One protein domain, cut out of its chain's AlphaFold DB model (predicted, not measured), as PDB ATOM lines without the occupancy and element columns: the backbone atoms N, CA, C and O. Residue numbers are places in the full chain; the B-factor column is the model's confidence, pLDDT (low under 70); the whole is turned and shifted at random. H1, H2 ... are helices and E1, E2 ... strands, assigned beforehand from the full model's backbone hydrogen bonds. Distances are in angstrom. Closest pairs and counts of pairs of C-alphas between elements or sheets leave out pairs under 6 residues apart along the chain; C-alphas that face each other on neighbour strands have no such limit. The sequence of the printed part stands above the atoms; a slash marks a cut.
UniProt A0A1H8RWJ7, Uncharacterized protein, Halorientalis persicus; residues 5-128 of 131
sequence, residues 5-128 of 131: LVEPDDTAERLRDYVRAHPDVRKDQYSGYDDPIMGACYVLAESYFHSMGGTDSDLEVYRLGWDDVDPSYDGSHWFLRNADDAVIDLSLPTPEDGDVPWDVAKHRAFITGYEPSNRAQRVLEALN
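AT A GLANCE: This is residues 5 to 128 of the 131 residues of an uncharacterized protein of Halorientalis persicus (UniProt A0A1H8RWJ7). What stands out? Little regular structure stands out, with H2 between helices H1 and H3 and the antiparallel hairpin E1 E2. What is printed? The 124 residues, 45 in H1, H2, E1, E2 and H3, are mixed and compact, with C-alpha radius of gyration 13.5 A and spans 40 by 34 by 28 A.

HOW THE PARTS SIT: Which helices meet? H1, residues 10 to 21, touches H2, residues 41 to 51, with residues 11 to 16 alone; C-alphas 12 and 48 are closest, 6.6 A. H3, residues 118 to 127, touches H2, C-alphas 120 and 47 being closest, 4.9 A. Every helix O i to N i+4 pair is within hydrogen-bond range. Strand pairing? N 62 of E1, residues 60 to 65, is 2.9 A from O 79 of E2, residues 76 to 81.

IN THESE COORDINATES: H1's start? C-alpha 10 is at (128.073, 207.943, 142.702). H3's end? C-alpha 127 is at (134.829, 214.178, 150.077).

THE WHOLE: Long links? H1 to H2 and E2 to H3 are long. Low confidence? No printed residue is under 70.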
ATOM      1  N   LEU A   5     121.393 196.966 147.828       97.12
ATOM      2  CA  LEU A   5     122.147 197.965 147.091       97.12
ATOM      3  C   LEU A   5     123.438 198.277 147.852       97.12
ATOM      4  O   LEU A   5     123.407 198.755 148.986       97.12
ATOM      5  N   VAL A   6     124.585 198.023 147.224       96.62
ATOM      6  CA  VAL A   6     125.904 198.321 147.816       96.62
ATOM      7  C   VAL A   6     126.497 199.633 147.295       96.62
ATOM      8  O   VAL A   6     127.263 200.287 147.995       96.62
ATOM      9  N   GLU A   7     126.107 200.032 146.084       95.94
ATOM     10  CA  GLU A   7     126.510 201.255 145.378       95.94
ATOM     11  C   GLU A   7     125.274 201.822 144.645       95.94
ATOM     12  O   GLU A   7     125.161 201.683 143.428       95.94
ATOM     13  N   PRO A   8     124.273 202.368 145.368       96.31
ATOM     14  CA  PRO A   8     123.055 202.908 144.751       96.31
ATOM     15  C   PRO A   8     123.296 204.131 143.848       96.31
ATOM     16  O   PRO A   8     122.478 204.398 142.968       96.31
ATOM     17  N   ASP A   9     124.385 204.872 144.065       97.12
ATOM     18  CA  ASP A   9     124.758 206.069 143.310       97.12
ATOM     19  C   ASP A   9     126.267 206.386 143.409       97.12
ATOM     20  O   ASP A   9     127.029 205.716 144.118       97.12
ATOM     21  N   ASP A  10     126.690 207.446 142.713       97.69
ATOM     22  CA  ASP A  10     128.073 207.943 142.702       97.69
ATOM     23  C   ASP A  10     128.567 208.359 144.103       97.69
ATOM     24  O   ASP A  10     129.766 208.326 144.386       97.69
ATOM     25  N   THR A  11     127.673 208.778 145.006       97.69
ATOM     26  CA  THR A  11     128.052 209.148 146.378       97.69
ATOM     27  C   THR A  11     128.460 207.905 147.159       97.69
ATOM     28  O   THR A  11     129.502 207.908 147.820       97.69
ATOM     29  N   ALA A  12     127.690 206.823 147.043       97.69
ATOM     30  CA  ALA A  12     128.011 205.546 147.659       97.69
ATOM     31  C   ALA A  12     129.322 204.941 147.127       97.69
ATOM     32  O   ALA A  12     130.139 204.473 147.926       97.69
ATOM     33  N   GLU A  13     129.563 205.011 145.813       97.75
ATOM     34  CA  GLU A  13     130.836 204.595 145.199       97.75
ATOM     35  C   GLU A  13     132.018 205.375 145.803       97.75
ATOM     36  O   GLU A  13     132.969 204.789 146.329       97.75
ATOM     37  N   ARG A  14     131.922 206.711 145.838       98.00
ATOM     38  CA  ARG A  14     132.973 207.584 146.392       98.00
ATOM     39  C   ARG A  14     133.261 207.306 147.865       98.00
ATOM     40  O   ARG A  14     134.421 207.353 148.281       98.00
ATOM     41  N   LEU A  15     132.229 207.026 148.659       97.81
ATOM     42  CA  LEU A  15     132.378 206.659 150.069       97.81
ATOM     43  C   LEU A  15     133.140 205.339 150.225       97.81
ATOM     44  O   LEU A  15     134.062 205.254 151.042       97.81
ATOM     45  N   ARG A  16     132.793 204.323 149.430       97.69
ATOM     46  CA  ARG A  16     133.458 203.013 149.457       97.69
ATOM     47  C   ARG A  16     134.925 203.122 149.071       97.69
ATOM     48  O   ARG A  16     135.784 202.632 149.806       97.69
ATOM     49  N   ASP A  17     135.225 203.837 147.995       97.56
ATOM     50  CA  ASP A  17     136.600 204.062 147.552       97.56
ATOM     51  C   ASP A  17     137.430 204.833 148.579       97.56
ATOM     52  O   ASP A  17     138.585 204.484 148.844       97.56
ATOM     53  N   TYR A  18     136.838 205.838 149.229       97.19
ATOM     54  CA  TYR A  18     137.518 206.562 150.295       97.19
ATOM     55  C   TYR A  18     137.887 205.646 151.466       97.19
ATOM     56  O   TYR A  18     139.024 205.699 151.934       97.19
ATOM     57  N   VAL A  19     136.968 204.787 151.920       96.19
ATOM     58  CA  VAL A  19     137.227 203.841 153.020       96.19
ATOM     59  C   VAL A  19     138.274 202.794 152.633       96.19
ATOM     60  O   VAL A  19     139.127 202.464 153.457       96.19
ATOM     61  N   ARG A  20     138.286 202.328 151.375       95.94
ATOM     62  CA  ARG A  20     139.359 201.460 150.849       95.94
ATOM     63  C   ARG A  20     140.729 202.119 150.930       95.94
ATOM     64  O   ARG A  20     141.694 201.475 151.337       95.94
ATOM     65  N   ALA A  21     140.812 203.400 150.586       96.19
ATOM     66  CA  ALA A  21     142.051 204.166 150.665       96.19
ATOM     67  C   ALA A  21     142.430 204.581 152.103       96.19
ATOM     68  O   ALA A  21     143.609 204.806 152.380       96.19
ATOM     69  N   HIS A  22     141.457 204.657 153.018       95.19
ATOM     70  CA  HIS A  22     141.622 205.131 154.398       95.19
ATOM     71  C   HIS A  22     141.026 204.138 155.409       95.19
ATOM     72  O   HIS A  22     140.061 204.453 156.113       95.19
ATOM     73  N   PRO A  23     141.597 202.923 155.526       91.75
ATOM     74  CA  PRO A  23     141.076 201.894 156.422       91.75
ATOM     75  C   PRO A  23     141.092 202.314 157.897       91.75
ATOM     76  O   PRO A  23     140.427 201.680 158.705       91.75
ATOM     77  N   ASP A  24     141.819 203.367 158.279       90.69
ATOM     78  CA  ASP A  24     141.880 203.889 159.649       90.69
ATOM     79  C   ASP A  24     140.560 204.514 160.137       90.69
ATOM     80  O   ASP A  24     140.399 204.781 161.329       90.69
ATOM     81  N   VAL A  25     139.580 204.710 159.247       89.19
ATOM     82  CA  VAL A  25     138.218 205.097 159.648       89.19
ATOM     83  C   VAL A  25     137.410 203.937 160.246       89.19
ATOM     84  O   VAL A  25     136.364 204.172 160.852       89.19
ATOM     85  N   ARG A  26     137.865 202.683 160.130       87.12
ATOM     86  CA  ARG A  26     137.239 201.540 160.816       87.12
ATOM     87  C   ARG A  26     137.846 201.347 162.207       87.12
ATOM     88  O   ARG A  26     138.890 201.894 162.542       87.12
ATOM     89  N   LYS A  27     137.174 200.579 163.067       84.81
ATOM     90  CA  LYS A  27     137.761 200.185 164.361       84.81
ATOM     91  C   LYS A  27     138.900 199.186 164.124       84.81
ATOM     92  O   LYS A  27     138.739 198.285 163.307       84.81
ATOM     93  N   ASP A  28     139.970 199.266 164.914       87.56
ATOM     94  CA  ASP A  28     141.151 198.388 164.797       87.56
ATOM     95  C   ASP A  28     140.819 196.890 164.809       87.56
ATOM     96  O   ASP A  28     141.468 196.105 164.117       87.56
ATOM     97  N   GLN A  29     139.774 196.489 165.542       86.12
ATOM     98  CA  GLN A  29     139.295 195.101 165.591       86.12
ATOM     99  C   GLN A  29     138.874 194.540 164.220       86.12
ATOM    100  O   GLN A  29     138.821 193.327 164.054       86.12
ATOM    101  N   TYR A  30     138.598 195.403 163.238       86.50
ATOM    102  CA  TYR A  30     138.231 195.026 161.870       86.50
ATOM    103  C   TYR A  30     139.401 195.119 160.883       86.50
ATOM    104  O   TYR A  30     139.215 194.923 159.688       86.50
ATOM    105  N   SER A  31     140.620 195.405 161.353       85.25
ATOM    106  CA  SER A  31     141.803 195.546 160.491       85.25
ATOM    107  C   SER A  31     142.179 194.277 159.714       85.25
ATOM    108  O   SER A  31     142.884 194.378 158.714       85.25
ATOM    109  N   GLY A  32     141.699 193.108 160.152       84.88
ATOM    110  CA  GLY A  32     141.998 191.807 159.552       84.88
ATOM    111  C   GLY A  32     141.174 191.433 158.316       84.88
ATOM    112  O   GLY A  32     141.435 190.377 157.753       84.88
ATOM    113  N   TYR A  33     140.193 192.244 157.901       87.31
ATOM    114  CA  TYR A  33     139.474 192.000 156.645       87.31
ATOM    115  C   TYR A  33     140.300 192.418 155.428       87.31
ATOM    116  O   TYR A  33     140.919 193.488 155.450       87.31
ATOM    117  N   ASP A  34     140.222 191.608 154.367       89.19
ATOM    118  CA  ASP A  34     140.910 191.834 153.091       89.19
ATOM    119  C   ASP A  34     140.417 193.104 152.377       89.19
ATOM    120  O   ASP A  34     141.239 193.908 151.936       89.19
ATOM    121  N   ASP A  35     139.097 193.324 152.302       91.62
ATOM    122  CA  ASP A  35     138.516 194.573 151.783       91.62
ATOM    123  C   ASP A  35     138.202 195.536 152.948       91.62
ATOM    124  O   ASP A  35     137.423 195.187 153.844       91.62
ATOM    125  N   PRO A  36     138.778 196.756 152.980       93.50
ATOM    126  CA  PRO A  36     138.538 197.721 154.045       93.50
ATOM    127  C   PRO A  36     137.094 198.149 154.291       93.50
ATOM    128  O   PRO A  36     136.800 198.597 155.402       93.50
ATOM    129  N   ILE A  37     136.203 198.025 153.301       94.44
ATOM    130  CA  ILE A  37     134.777 198.327 153.513       94.44
ATOM    131  C   ILE A  37     134.121 197.322 154.468       94.44
ATOM    132  O   ILE A  37     133.173 197.670 155.173       94.44
ATOM    133  N   MET A  38     134.660 196.103 154.566       93.25
ATOM    134  CA  MET A  38     134.171 195.106 155.508       93.25
ATOM    135  C   MET A  38     134.500 195.541 156.942       93.25
ATOM    136  O   MET A  38     135.638 195.875 157.289       93.25
ATOM    137  N   GLY A  39     133.472 195.561 157.793       91.31
ATOM    138  CA  GLY A  39     133.565 196.094 159.157       91.31
ATOM    139  C   GLY A  39     133.495 197.625 159.248       91.31
ATOM    140  O   GLY A  39     133.604 198.176 160.346       91.31
ATOM    141  N   ALA A  40     133.270 198.324 158.129       95.38
ATOM    142  CA  ALA A  40     133.025 199.765 158.089       95.38
ATOM    143  C   ALA A  40     131.524 200.127 158.032       95.38
ATOM    144  O   ALA A  40     131.194 201.291 157.821       95.38
ATOM    145  N   CYS A  41     130.617 199.167 158.272       96.12
ATOM    146  CA  CYS A  41     129.160 199.340 158.160       96.12
ATOM    147  C   CYS A  41     128.630 200.579 158.892       96.12
ATOM    148  O   CYS A  41     127.900 201.371 158.310       96.12
ATOM    149  N   TYR A  42     129.085 200.818 160.127       96.38
ATOM    150  CA  TYR A  42     128.683 202.000 160.890       96.38
ATOM    151  C   TYR A  42     129.071 203.309 160.189       96.38
ATOM    152  O   TYR A  42     128.220 204.165 159.978       96.38
ATOM    153  N   VAL A  43     130.353 203.473 159.829       96.56
ATOM    154  CA  VAL A  43     130.846 204.741 159.266       96.56
ATOM    155  C   VAL A  43     130.320 204.967 157.851       96.56
ATOM    156  O   VAL A  43     130.014 206.102 157.503       96.56
ATOM    157  N   LEU A  44     130.165 203.909 157.053       97.75
ATOM    158  CA  LEU A  44     129.611 203.998 155.704       97.75
ATOM    159  C   LEU A  44     128.116 204.334 155.724       97.75
ATOM    160  O   LEU A  44     127.708 205.250 155.014       97.75
ATOM    161  N   ALA A  45     127.317 203.663 156.564       97.69
ATOM    162  CA  ALA A  45     125.891 203.963 156.699       97.69
ATOM    163  C   ALA A  45     125.662 205.393 157.211       97.69
ATOM    164  O   ALA A  45     124.841 206.119 156.660       97.69
ATOM    165  N   GLU A  46     126.417 205.819 158.229       97.50
ATOM    166  CA  GLU A  46     126.313 207.168 158.796       97.50
ATOM    167  C   GLU A  46     126.739 208.247 157.792       97.50
ATOM    168  O   GLU A  46     126.023 209.229 157.600       97.50
ATOM    169  N   SER A  47     127.871 208.057 157.104       97.50
ATOM    170  CA  SER A  47     128.346 209.023 156.105       97.50
ATOM    171  C   SER A  47     127.368 209.137 154.939       97.50
ATOM    172  O   SER A  47     127.058 210.245 154.513       97.50
ATOM    173  N   TYR A  48     126.839 208.012 154.449       97.94
ATOM    174  CA  TYR A  48     125.867 208.036 153.362       97.94
ATOM    175  C   TYR A  48     124.563 208.720 153.796       97.94
ATOM    176  O   TYR A  48     124.134 209.663 153.137       97.94
ATOM    177  N   PHE A  49     124.009 208.356 154.958       97.44
ATOM    178  CA  PHE A  49     122.819 209.003 155.524       97.44
ATOM    179  C   PHE A  49     122.956 210.531 155.568       97.44
ATOM    180  O   PHE A  49     122.103 211.250 155.049       97.44
ATOM    181  N   HIS A  50     124.056 211.043 156.123       96.56
ATOM    182  CA  HIS A  50     124.282 212.486 156.203       96.56
ATOM    183  C   HIS A  50     124.532 213.137 154.843       96.56
ATOM    184  O   HIS A  50     124.030 214.233 154.603       96.56
ATOM    185  N   SER A  51     125.241 212.465 153.932       96.62
ATOM    186  CA  SER A  51     125.463 212.985 152.576       96.62
ATOM    187  C   SER A  51     124.173 213.141 151.766       96.62
ATOM    188  O   SER A  51     124.125 213.968 150.861       96.62
ATOM    189  N   MET A  52     123.123 212.394 152.123       96.19
ATOM    190  CA  MET A  52     121.813 212.431 151.467       96.19
ATOM    191  C   MET A  52     120.825 213.413 152.116       96.19
ATOM    192  O   MET A  52     119.661 213.443 151.730       96.19
ATOM    193  N   GLY A  53     121.264 214.223 153.087       94.44
ATOM    194  CA  GLY A  53     120.410 215.180 153.807       94.44
ATOM    195  C   GLY A  53     119.957 214.705 155.190       94.44
ATOM    196  O   GLY A  53     119.152 215.363 155.845       94.44
ATOM    197  N   GLY A  54     120.474 213.572 155.672       93.12
ATOM    198  CA  GLY A  54     120.196 213.071 157.014       93.12
ATOM    199  C   GLY A  54     118.703 212.846 157.250       93.12
ATOM    200  O   GLY A  54     118.055 212.108 156.512       93.12
ATOM    201  N   THR A  55     118.144 213.486 158.279       92.81
ATOM    202  CA  THR A  55     116.720 213.354 158.635       92.81
ATOM    203  C   THR A  55     115.759 213.941 157.605       92.81
ATOM    204  O   THR A  55     114.569 213.651 157.686       92.81
ATOM    205  N   ASP A  56     116.252 214.762 156.675       93.69
ATOM    206  CA  ASP A  56     115.452 215.305 155.572       93.69
ATOM    207  C   ASP A  56     115.426 214.362 154.352       93.69
ATOM    208  O   ASP A  56     114.744 214.645 153.367       93.69
ATOM    209  N   SER A  57     116.160 213.244 154.411       93.50
ATOM    210  CA  SER A  57     116.147 212.187 153.399       93.50
ATOM    211  C   SER A  57     115.097 211.114 153.702       93.50
ATOM    212  O   SER A  57     114.659 210.958 154.842       93.50
ATOM    213  N   ASP A  58     114.757 210.305 152.698       95.06
ATOM    214  CA  ASP A  58     113.883 209.131 152.853       95.06
ATOM    215  C   ASP A  58     114.633 207.882 153.372       95.06
ATOM    216  O   ASP A  58     114.192 206.749 153.164       95.06
ATOM    217  N   LEU A  59     115.806 208.060 153.993       97.00
ATOM    218  CA  LEU A  59     116.615 206.962 154.516       97.00
ATOM    219  C   LEU A  59     116.284 206.683 155.981       97.00
ATOM    220  O   LEU A  59     116.395 207.547 156.849       97.00
ATOM    221  N   GLU A  60     115.969 205.428 156.271       97.06
ATOM    222  CA  GLU A  60     115.740 204.930 157.621       97.06
ATOM    223  C   GLU A  60     116.942 204.119 158.110       97.06
ATOM    224  O   GLU A  60     117.520 203.315 157.377       97.06
ATOM    225  N   VAL A  61     117.324 204.309 159.374       97.50
ATOM    226  CA  VAL A  61     118.536 203.714 159.949       97.50
ATOM    227  C   VAL A  61     118.191 202.439 160.715       97.50
ATOM    228  O   VAL A  61     117.360 202.428 161.627       97.50
ATOM    229  N   TYR A  62     118.872 201.345 160.387       97.94
ATOM    230  CA  TYR A  62     118.637 200.048 161.005       97.94
ATOM    231  C   TYR A  62     119.890 199.502 161.677       97.94
ATOM    232  O   TYR A  62     121.019 199.658 161.209       97.94
ATOM    233  N   ARG A  63     119.662 198.805 162.794       97.38
ATOM    234  CA  ARG A  63     120.687 198.045 163.507       97.38
ATOM    235  C   ARG A  63     120.224 196.610 163.707       97.38
ATOM    236  O   ARG A  63     119.201 196.368 164.351       97.38
ATOM    237  N   LEU A  64     121.037 195.670 163.248       96.94
ATOM    238  CA  LEU A  64     120.979 194.269 163.642       96.94
ATOM    239  C   LEU A  64     121.959 194.046 164.801       96.94
ATOM    240  O   LEU A  64     123.142 194.358 164.676       96.94
ATOM    241  N   GLY A  65     121.484 193.541 165.936       96.12
ATOM    242  CA  GLY A  65     122.361 192.921 166.933       96.12
ATOM    243  C   GLY A  65     122.547 191.455 166.565       96.12
ATOM    244  O   GLY A  65     121.551 190.770 166.350       96.12
ATOM    245  N   TRP A  66     123.781 190.960 166.456       94.44
ATOM    246  CA  TRP A  66     123.978 189.535 166.153       94.44
ATOM    247  C   TRP A  66     123.477 188.632 167.291       94.44
ATOM    248  O   TRP A  66     123.047 187.511 167.033       94.44
ATOM    249  N   ASP A  67     123.417 189.171 168.509       94.88
ATOM    250  CA  ASP A  67     122.803 188.564 169.689       94.88
ATOM    251  C   ASP A  67     121.276 188.386 169.575       94.88
ATOM    252  O   ASP A  67     120.712 187.494 170.209       94.88
ATOM    253  N   ASP A  68     120.602 189.190 168.739       93.56
ATOM    254  CA  ASP A  68     119.177 189.009 168.422       93.56
ATOM    255  C   ASP A  68     118.945 187.808 167.472       93.56
ATOM    256  O   ASP A  68     117.822 187.309 167.381       93.56
ATOM    257  N   VAL A  69     119.987 187.344 166.767       94.00
ATOM    258  CA  VAL A  69     119.949 186.176 165.864       94.00
ATOM    259  C   VAL A  69     120.330 184.906 166.620       94.00
ATOM    260  O   VAL A  69     119.598 183.917 166.581       94.00
ATOM    261  N   ASP A  70     121.462 184.944 167.323       94.00
ATOM    262  CA  ASP A  70     121.926 183.885 168.214       94.00
ATOM    263  C   ASP A  70     122.595 184.520 169.447       94.00
ATOM    264  O   ASP A  70     123.549 185.283 169.285       94.00
ATOM    265  N   PRO A  71     122.170 184.189 170.683       93.81
ATOM    266  CA  PRO A  71     122.729 184.776 171.905       93.81
ATOM    267  C   PRO A  71     124.239 184.565 172.113       93.81
ATOM    268  O   PRO A  71     124.816 185.175 173.012       93.81
ATOM    269  N   SER A  72     124.870 183.654 171.367       95.12
ATOM    270  CA  SER A  72     126.314 183.405 171.411       95.12
ATOM    271  C   SER A  72     127.132 184.325 170.502       95.12
ATOM    272  O   SER A  72     128.358 184.369 170.638       95.12
ATOM    273  N   TYR A  73     126.488 185.052 169.587       92.62
ATOM    274  CA  TYR A  73     127.156 185.993 168.697       92.62
ATOM    275  C   TYR A  73     127.304 187.370 169.348       92.62
ATOM    276  O   TYR A  73     126.497 187.781 170.178       92.62
ATOM    277  N   ASP A  74     128.348 188.097 168.949       90.50
ATOM    278  CA  ASP A  74     128.629 189.452 169.419       90.50
ATOM    279  C   ASP A  74     128.738 190.423 168.239       90.50
ATOM    280  O   ASP A  74     129.037 190.052 167.101       90.50
ATOM    281  N   GLY A  75     128.521 191.699 168.533       90.81
ATOM    282  CA  GLY A  75     128.602 192.786 167.579       90.81
ATOM    283  C   GLY A  75     127.257 193.185 166.988       90.81
ATOM    284  O   GLY A  75     126.186 192.672 167.309       90.81
ATOM    285  N   SER A  76     127.324 194.185 166.119       93.94
ATOM    286  CA  SER A  76     126.149 194.739 165.467       93.94
ATOM    287  C   SER A  76     126.461 195.140 164.046       93.94
ATOM    288  O   SER A  76     127.562 195.626 163.778       93.94
ATOM    289  N   HIS A  77     125.456 195.035 163.194       95.94
ATOM    290  CA  HIS A  77     125.507 195.461 161.812       95.94
ATOM    291  C   HIS A  77     124.581 196.654 161.586       95.94
ATOM    292  O   HIS A  77     123.465 196.675 162.109       95.94
ATOM    293  N   TRP A  78     125.067 197.658 160.860       97.44
ATOM    294  CA  TRP A  78     124.356 198.910 160.599       97.44
ATOM    295  C   TRP A  78     124.170 199.081 159.100       97.44
ATOM    296  O   TRP A  78     125.118 198.896 158.344       97.44
ATOM    297  N   PHE A  79     122.960 199.438 158.697       98.00
ATOM    298  CA  PHE A  79     122.580 199.618 157.300       98.00
ATOM    299  C   PHE A  79     121.405 200.596 157.219       98.00
ATOM    300  O   PHE A  79     120.841 200.982 158.250       98.00
ATOM    301  N   LEU A  80     121.041 200.992 156.004       98.12
ATOM    302  CA  LEU A  80     119.894 201.860 155.759       98.12
ATOM    303  C   LEU A  80     118.814 201.128 154.966       98.12
ATOM    304  O   LEU A  80     119.099 200.159 154.262       98.12
ATOM    305  N   ARG A  81     117.582 201.620 155.046       98.00
ATOM    306  CA  ARG A  81     116.523 201.305 154.084       98.00
ATOM    307  C   ARG A  81     116.029 202.583 153.427       98.00
ATOM    308  O   ARG A  81     116.029 203.628 154.070       98.00
ATOM    309  N   ASN A  82     115.658 202.511 152.155       96.56
ATOM    310  CA  ASN A  82     115.030 203.627 151.444       96.56
ATOM    311  C   ASN A  82     113.494 203.496 151.435       96.56
ATOM    312  O   ASN A  82     112.941 202.519 151.939       96.56
ATOM    313  N   ALA A  83     112.808 204.460 150.817       94.88
ATOM    314  CA  ALA A  83     111.346 204.474 150.690       94.88
ATOM    315  C   ALA A  83     110.742 203.240 149.986       94.88
ATOM    316  O   ALA A  83     109.575 202.923 150.214       94.88
ATOM    317  N   ASP A  84     111.523 202.545 149.153       95.00
ATOM    318  CA  ASP A  84     111.111 201.321 148.452       95.00
ATOM    319  C   ASP A  84     111.385 200.043 149.275       95.00
ATOM    320  O   ASP A  84     111.203 198.933 148.774       95.00
ATOM    321  N   ASP A  85     111.813 200.190 150.534       94.00
ATOM    322  CA  ASP A  85     112.224 199.112 151.446       94.00
ATOM    323  C   ASP A  85     113.477 198.334 150.984       94.00
ATOM    324  O   ASP A  85     113.785 197.259 151.507       94.00
ATOM    325  N   ALA A  86     114.244 198.879 150.030       96.62
ATOM    326  CA  ALA A  86     115.519 198.302 149.612       96.62
ATOM    327  C   ALA A  86     116.582 198.514 150.697       96.62
ATOM    328  O   ALA A  86     116.715 199.607 151.257       96.62
ATOM    329  N   VAL A  87     117.364 197.472 150.979       97.88
ATOM    330  CA  VAL A  87     118.487 197.531 151.918       97.88
ATOM    331  C   VAL A  87     119.671 198.195 151.234       97.88
ATOM    332  O   VAL A  87     120.118 197.750 150.183       97.88
ATOM    333  N   ILE A  88     120.216 199.228 151.863       98.25
ATOM    334  CA  ILE A  88     121.430 199.906 151.423       98.25
ATOM    335  C   ILE A  88     122.545 199.584 152.415       98.25
ATOM    336  O   ILE A  88     122.520 200.020 153.571       98.25
ATOM    337  N   ASP A  89     123.534 198.828 151.946       97.88
ATOM    338  CA  ASP A  89     124.688 198.416 152.736       97.88
ATOM    339  C   ASP A  89     125.984 198.517 151.931       97.88
ATOM    340  O   ASP A  89     126.415 197.604 151.226       97.88
ATOM    341  N   LEU A  90     126.650 199.654 152.100       97.62
ATOM    342  CA  LEU A  90     127.906 199.973 151.433       97.62
ATOM    343  C   LEU A  90     129.083 199.123 151.941       97.62
ATOM    344  O   LEU A  90     130.162 199.194 151.356       97.62
ATOM    345  N   SER A  91     128.921 198.354 153.023       96.25
ATOM    346  CA  SER A  91     129.994 197.548 153.622       96.25
ATOM    347  C   SER A  91     130.073 196.111 153.108       96.25
ATOM    348  O   SER A  91     131.024 195.398 153.440       96.25
ATOM    349  N   LEU A  92     129.115 195.697 152.275       95.06
ATOM    350  CA  LEU A  92     129.159 194.421 151.564       95.06
ATOM    351  C   LEU A  92     130.019 194.539 150.299       95.06
ATOM    352  O   LEU A  92     129.853 195.507 149.553       95.06
ATOM    353  N   PRO A  93     130.903 193.572 149.993       93.00
ATOM    354  CA  PRO A  93     131.660 193.577 148.743       93.00
ATOM    355  C   PRO A  93     130.744 193.634 147.517       93.00
ATOM    356  O   PRO A  93     130.922 194.506 146.661       93.00
ATOM    357  N   THR A  94     129.725 192.770 147.482       93.06
ATOM    358  CA  THR A  94     128.716 192.689 146.422       93.06
ATOM    359  C   THR A  94     127.302 192.525 147.001       93.06
ATOM    360  O   THR A  94     127.159 192.134 148.160       93.06
ATOM    361  N   PRO A  95     126.232 192.769 146.217       93.25
ATOM    362  CA  PRO A  95     124.858 192.505 146.662       93.25
ATOM    363  C   PRO A  95     124.594 191.047 147.075       93.25
ATOM    364  O   PRO A  95     123.759 190.792 147.939       93.25
ATOM    365  N   GLU A  96     125.305 190.085 146.474       91.25
ATOM    366  CA  GLU A  96     125.142 188.650 146.751       91.25
ATOM    367  C   GLU A  96     125.678 188.249 148.133       91.25
ATOM    368  O   GLU A  96     125.249 187.239 148.686       91.25
ATOM    369  N   ASP A  97     126.548 189.069 148.732       89.44
ATOM    370  CA  ASP A  97     127.033 188.891 150.106       89.44
ATOM    371  C   ASP A  97     125.974 189.282 151.162       89.44
ATOM    372  O   ASP A  97     126.219 189.193 152.366       89.44
ATOM    373  N   GLY A  98     124.779 189.698 150.729       81.56
ATOM    374  CA  GLY A  98     123.657 190.128 151.563       81.56
ATOM    375  C   GLY A  98     122.868 189.010 152.257       81.56
ATOM    376  O   GLY A  98     121.680 189.206 152.532       81.56
ATOM    377  N   ASP A  99     123.487 187.861 152.556       86.44
ATOM    378  CA  ASP A  99     122.889 186.784 153.367       86.44
ATOM    379  C   ASP A  99     122.895 187.156 154.863       86.44
ATOM    380  O   ASP A  99     123.576 186.571 155.706       86.44
ATOM    381  N   VAL A 100     122.160 188.221 155.181       89.69
ATOM    382  CA  VAL A 100     122.005 188.795 156.519       89.69
ATOM    383  C   VAL A 100     120.522 188.706 156.898       89.69
ATOM    384  O   VAL A 100     119.656 188.930 156.050       89.69
ATOM    385  N   PRO A 101     120.170 188.403 158.162       93.69
ATOM    386  CA  PRO A 101     118.778 188.325 158.603       93.69
ATOM    387  C   PRO A 101     118.170 189.728 158.785       93.69
ATOM    388  O   PRO A 101     117.894 190.173 159.900       93.69
ATOM    389  N   TRP A 102     117.958 190.434 157.671       95.00
ATOM    390  CA  TRP A 102     117.505 191.828 157.623       95.00
ATOM    391  C   TRP A 102     116.205 192.083 158.395       95.00
ATOM    392  O   TRP A 102     116.038 193.160 158.962       95.00
ATOM    393  N   ASP A 103     115.308 191.097 158.451       93.31
ATOM    394  CA  ASP A 103     114.004 191.196 159.122       93.31
ATOM    395  C   ASP A 103     114.096 191.165 160.659       93.31
ATOM    396  O   ASP A 103     113.139 191.509 161.350       93.31
ATOM    397  N   VAL A 104     115.246 190.760 161.213       95.56
ATOM    398  CA  VAL A 104     115.512 190.776 162.664       95.56
ATOM    399  C   VAL A 104     116.002 192.156 163.122       95.56
ATOM    400  O   VAL A 104     115.930 192.498 164.308       95.56
ATOM    401  N   ALA A 105     116.492 192.974 162.188       96.56
ATOM    402  CA  ALA A 105     117.009 194.297 162.484       96.56
ATOM    403  C   ALA A 105     115.915 195.243 162.999       96.56
ATOM    404  O   ALA A 105     114.736 195.139 162.665       96.56
ATOM    405  N   LYS A 106     116.325 196.218 163.811       96.75
ATOM    406  CA  LYS A 106     115.421 197.188 164.436       96.75
ATOM    407  C   LYS A 106     115.741 198.588 163.928       96.75
ATOM    408  O   LYS A 106     116.910 198.976 163.914       96.75
ATOM    409  N   HIS A 107     114.702 199.356 163.608       96.25
ATOM    410  CA  HIS A 107     114.827 200.785 163.324       96.25
ATOM    411  C   HIS A 107     115.361 201.531 164.565       96.25
ATOM    412  O   HIS A 107     114.897 201.314 165.701       96.25
ATOM    413  N   ARG A 108     116.396 202.354 164.369       94.56
ATOM    414  CA  ARG A 108     117.178 203.022 165.422       94.56
ATOM    415  C   ARG A 108     117.804 204.307 164.890       94.56
ATOM    416  O   ARG A 108     118.137 204.372 163.727       94.56
ATOM    417  N   ALA A 109     118.077 205.274 165.762       93.00
ATOM    418  CA  ALA A 109     119.048 206.325 165.444       93.00
ATOM    419  C   ALA A 109     120.491 205.795 165.580       93.00
ATOM    420  O   ALA A 109     120.721 204.800 166.281       93.00
ATOM    421  N   PHE A 110     121.464 206.478 164.963       94.38
ATOM    422  CA  PHE A 110     122.889 206.208 165.184       94.38
ATOM    423  C   PHE A 110     123.286 206.423 166.650       94.38
ATOM    424  O   PHE A 110     122.554 207.024 167.439       94.38
ATOM    425  N   ILE A 111     124.470 205.936 167.039       89.12
ATOM    426  CA  ILE A 111     124.958 206.050 168.426       89.12
ATOM    427  C   ILE A 111     125.114 207.525 168.830       89.12
ATOM    428  O   ILE A 111     124.867 207.880 169.980       89.12
ATOM    429  N   THR A 112     125.487 208.377 167.879       87.88
ATOM    430  CA  THR A 112     125.602 209.837 168.019       87.88
ATOM    431  C   THR A 112     124.295 210.581 167.718       87.88
ATOM    432  O   THR A 112     124.260 211.807 167.748       87.88
ATOM    433  N   GLY A 113     123.192 209.868 167.475       88.19
ATOM    434  CA  GLY A 113     121.908 210.462 167.116       88.19
ATOM    435  C   GLY A 113     121.879 210.916 165.659       88.19
ATOM    436  O   GLY A 113     121.954 210.079 164.764       88.19
ATOM    437  N   TYR A 114     121.730 212.225 165.445       84.69
ATOM    438  CA  TYR A 114     121.655 212.857 164.119       84.69
ATOM    439  C   TYR A 114     122.802 213.843 163.869       84.69
ATOM    440  O   TYR A 114     122.752 214.623 162.924       84.69
ATOM    441  N   GLU A 115     123.825 213.828 164.723       90.62
ATOM    442  CA  GLU A 115     125.099 214.480 164.438       90.62
ATOM    443  C   GLU A 115     126.085 213.412 163.939       90.62
ATOM    444  O   GLU A 115     126.184 212.345 164.567       90.62
ATOM    445  N   PRO A 116     126.827 213.668 162.843       92.25
ATOM    446  CA  PRO A 116     127.820 212.723 162.357       92.25
ATOM    447  C   PRO A 116     128.865 212.435 163.436       92.25
ATOM    448  O   PRO A 116     129.400 213.350 164.065       92.25
ATOM    449  N   SER A 117     129.226 211.167 163.634       94.00
ATOM    450  CA  SER A 117     130.393 210.838 164.451       94.00
ATOM    451  C   SER A 117     131.675 211.455 163.878       94.00
ATOM    452  O   SER A 117     131.791 211.650 162.671       94.00
ATOM    453  N   ASN A 118     132.708 211.651 164.709       93.88
ATOM    454  CA  ASN A 118     134.015 212.165 164.259       93.88
ATOM    455  C   ASN A 118     134.590 211.411 163.042       93.88
ATOM    456  O   ASN A 118     135.344 211.974 162.251       93.88
ATOM    457  N   ARG A 119     134.281 210.112 162.912       93.81
ATOM    458  CA  ARG A 119     134.752 209.297 161.788       93.81
ATOM    459  C   ARG A 119     133.952 209.576 160.522       93.81
ATOM    460  O   ARG A 119     134.572 209.751 159.481       93.81
ATOM    461  N   ALA A 120     132.624 209.653 160.621       95.06
ATOM    462  CA  ALA A 120     131.783 210.041 159.493       95.06
ATOM    463  C   ALA A 120     132.071 211.480 159.061       95.06
ATOM    464  O   ALA A 120     132.286 211.721 157.881       95.06
ATOM    465  N   GLN A 121     132.213 212.411 160.007       95.06
ATOM    466  CA  GLN A 121     132.586 213.794 159.721       95.06
ATOM    467  C   GLN A 121     133.897 213.881 158.926       95.06
ATOM    468  O   GLN A 121     133.951 214.569 157.914       95.06
ATOM    469  N   ARG A 122     134.931 213.121 159.305       95.00
ATOM    470  CA  ARG A 122     136.195 213.084 158.552       95.00
ATOM    471  C   ARG A 122     136.015 212.598 157.109       95.00
ATOM    472  O   ARG A 122     136.698 213.100 156.222       95.00
ATOM    473  N   VAL A 123     135.152 211.607 156.876       96.25
ATOM    474  CA  VAL A 123     134.848 211.098 155.526       96.25
ATOM    475  C   VAL A 123     134.100 212.160 154.716       96.25
ATOM    476  O   VAL A 123     134.499 212.472 153.595       96.25
ATOM    477  N   LEU A 124     133.051 212.736 155.305       96.44
ATOM    478  CA  LEU A 124     132.217 213.781 154.714       96.44
ATOM    479  C   LEU A 124     133.051 215.002 154.302       96.44
ATOM    480  O   LEU A 124     133.039 215.392 153.136       96.44
ATOM    481  N   GLU A 125     133.870 215.531 155.213       96.00
ATOM    482  CA  GLU A 125     134.771 216.661 154.952       96.00
ATOM    483  C   GLU A 125     135.796 216.341 153.856       96.00
ATOM    484  O   GLU A 125     136.018 217.150 152.955       96.00
ATOM    485  N   ALA A 126     136.403 215.149 153.882       96.19
ATOM    486  CA  ALA A 126     137.399 214.760 152.884       96.19
ATOM    487  C   ALA A 126     136.817 214.654 151.464       96.19
ATOM    488  O   ALA A 126     137.526 214.886 150.483       96.19
ATOM    489  N   LEU A 127     135.532 214.313 151.351       96.31
ATOM    490  CA  LEU A 127     134.829 214.178 150.077       96.31
ATOM    491  C   LEU A 127     134.014 215.420 149.693       96.31
ATOM    492  O   LEU A 127     133.466 215.446 148.587       96.31
ATOM    493  N   ASN A 128     133.974 216.449 150.545       95.25
ATOM    494  CA  ASN A 128     133.072 217.599 150.425       95.25
ATOM    495  C   ASN A 128     131.609 217.150 150.243       95.25
ATOM    496  O   ASN A 128     130.945 217.534 149.281       95.25
TER     497      ASN A 128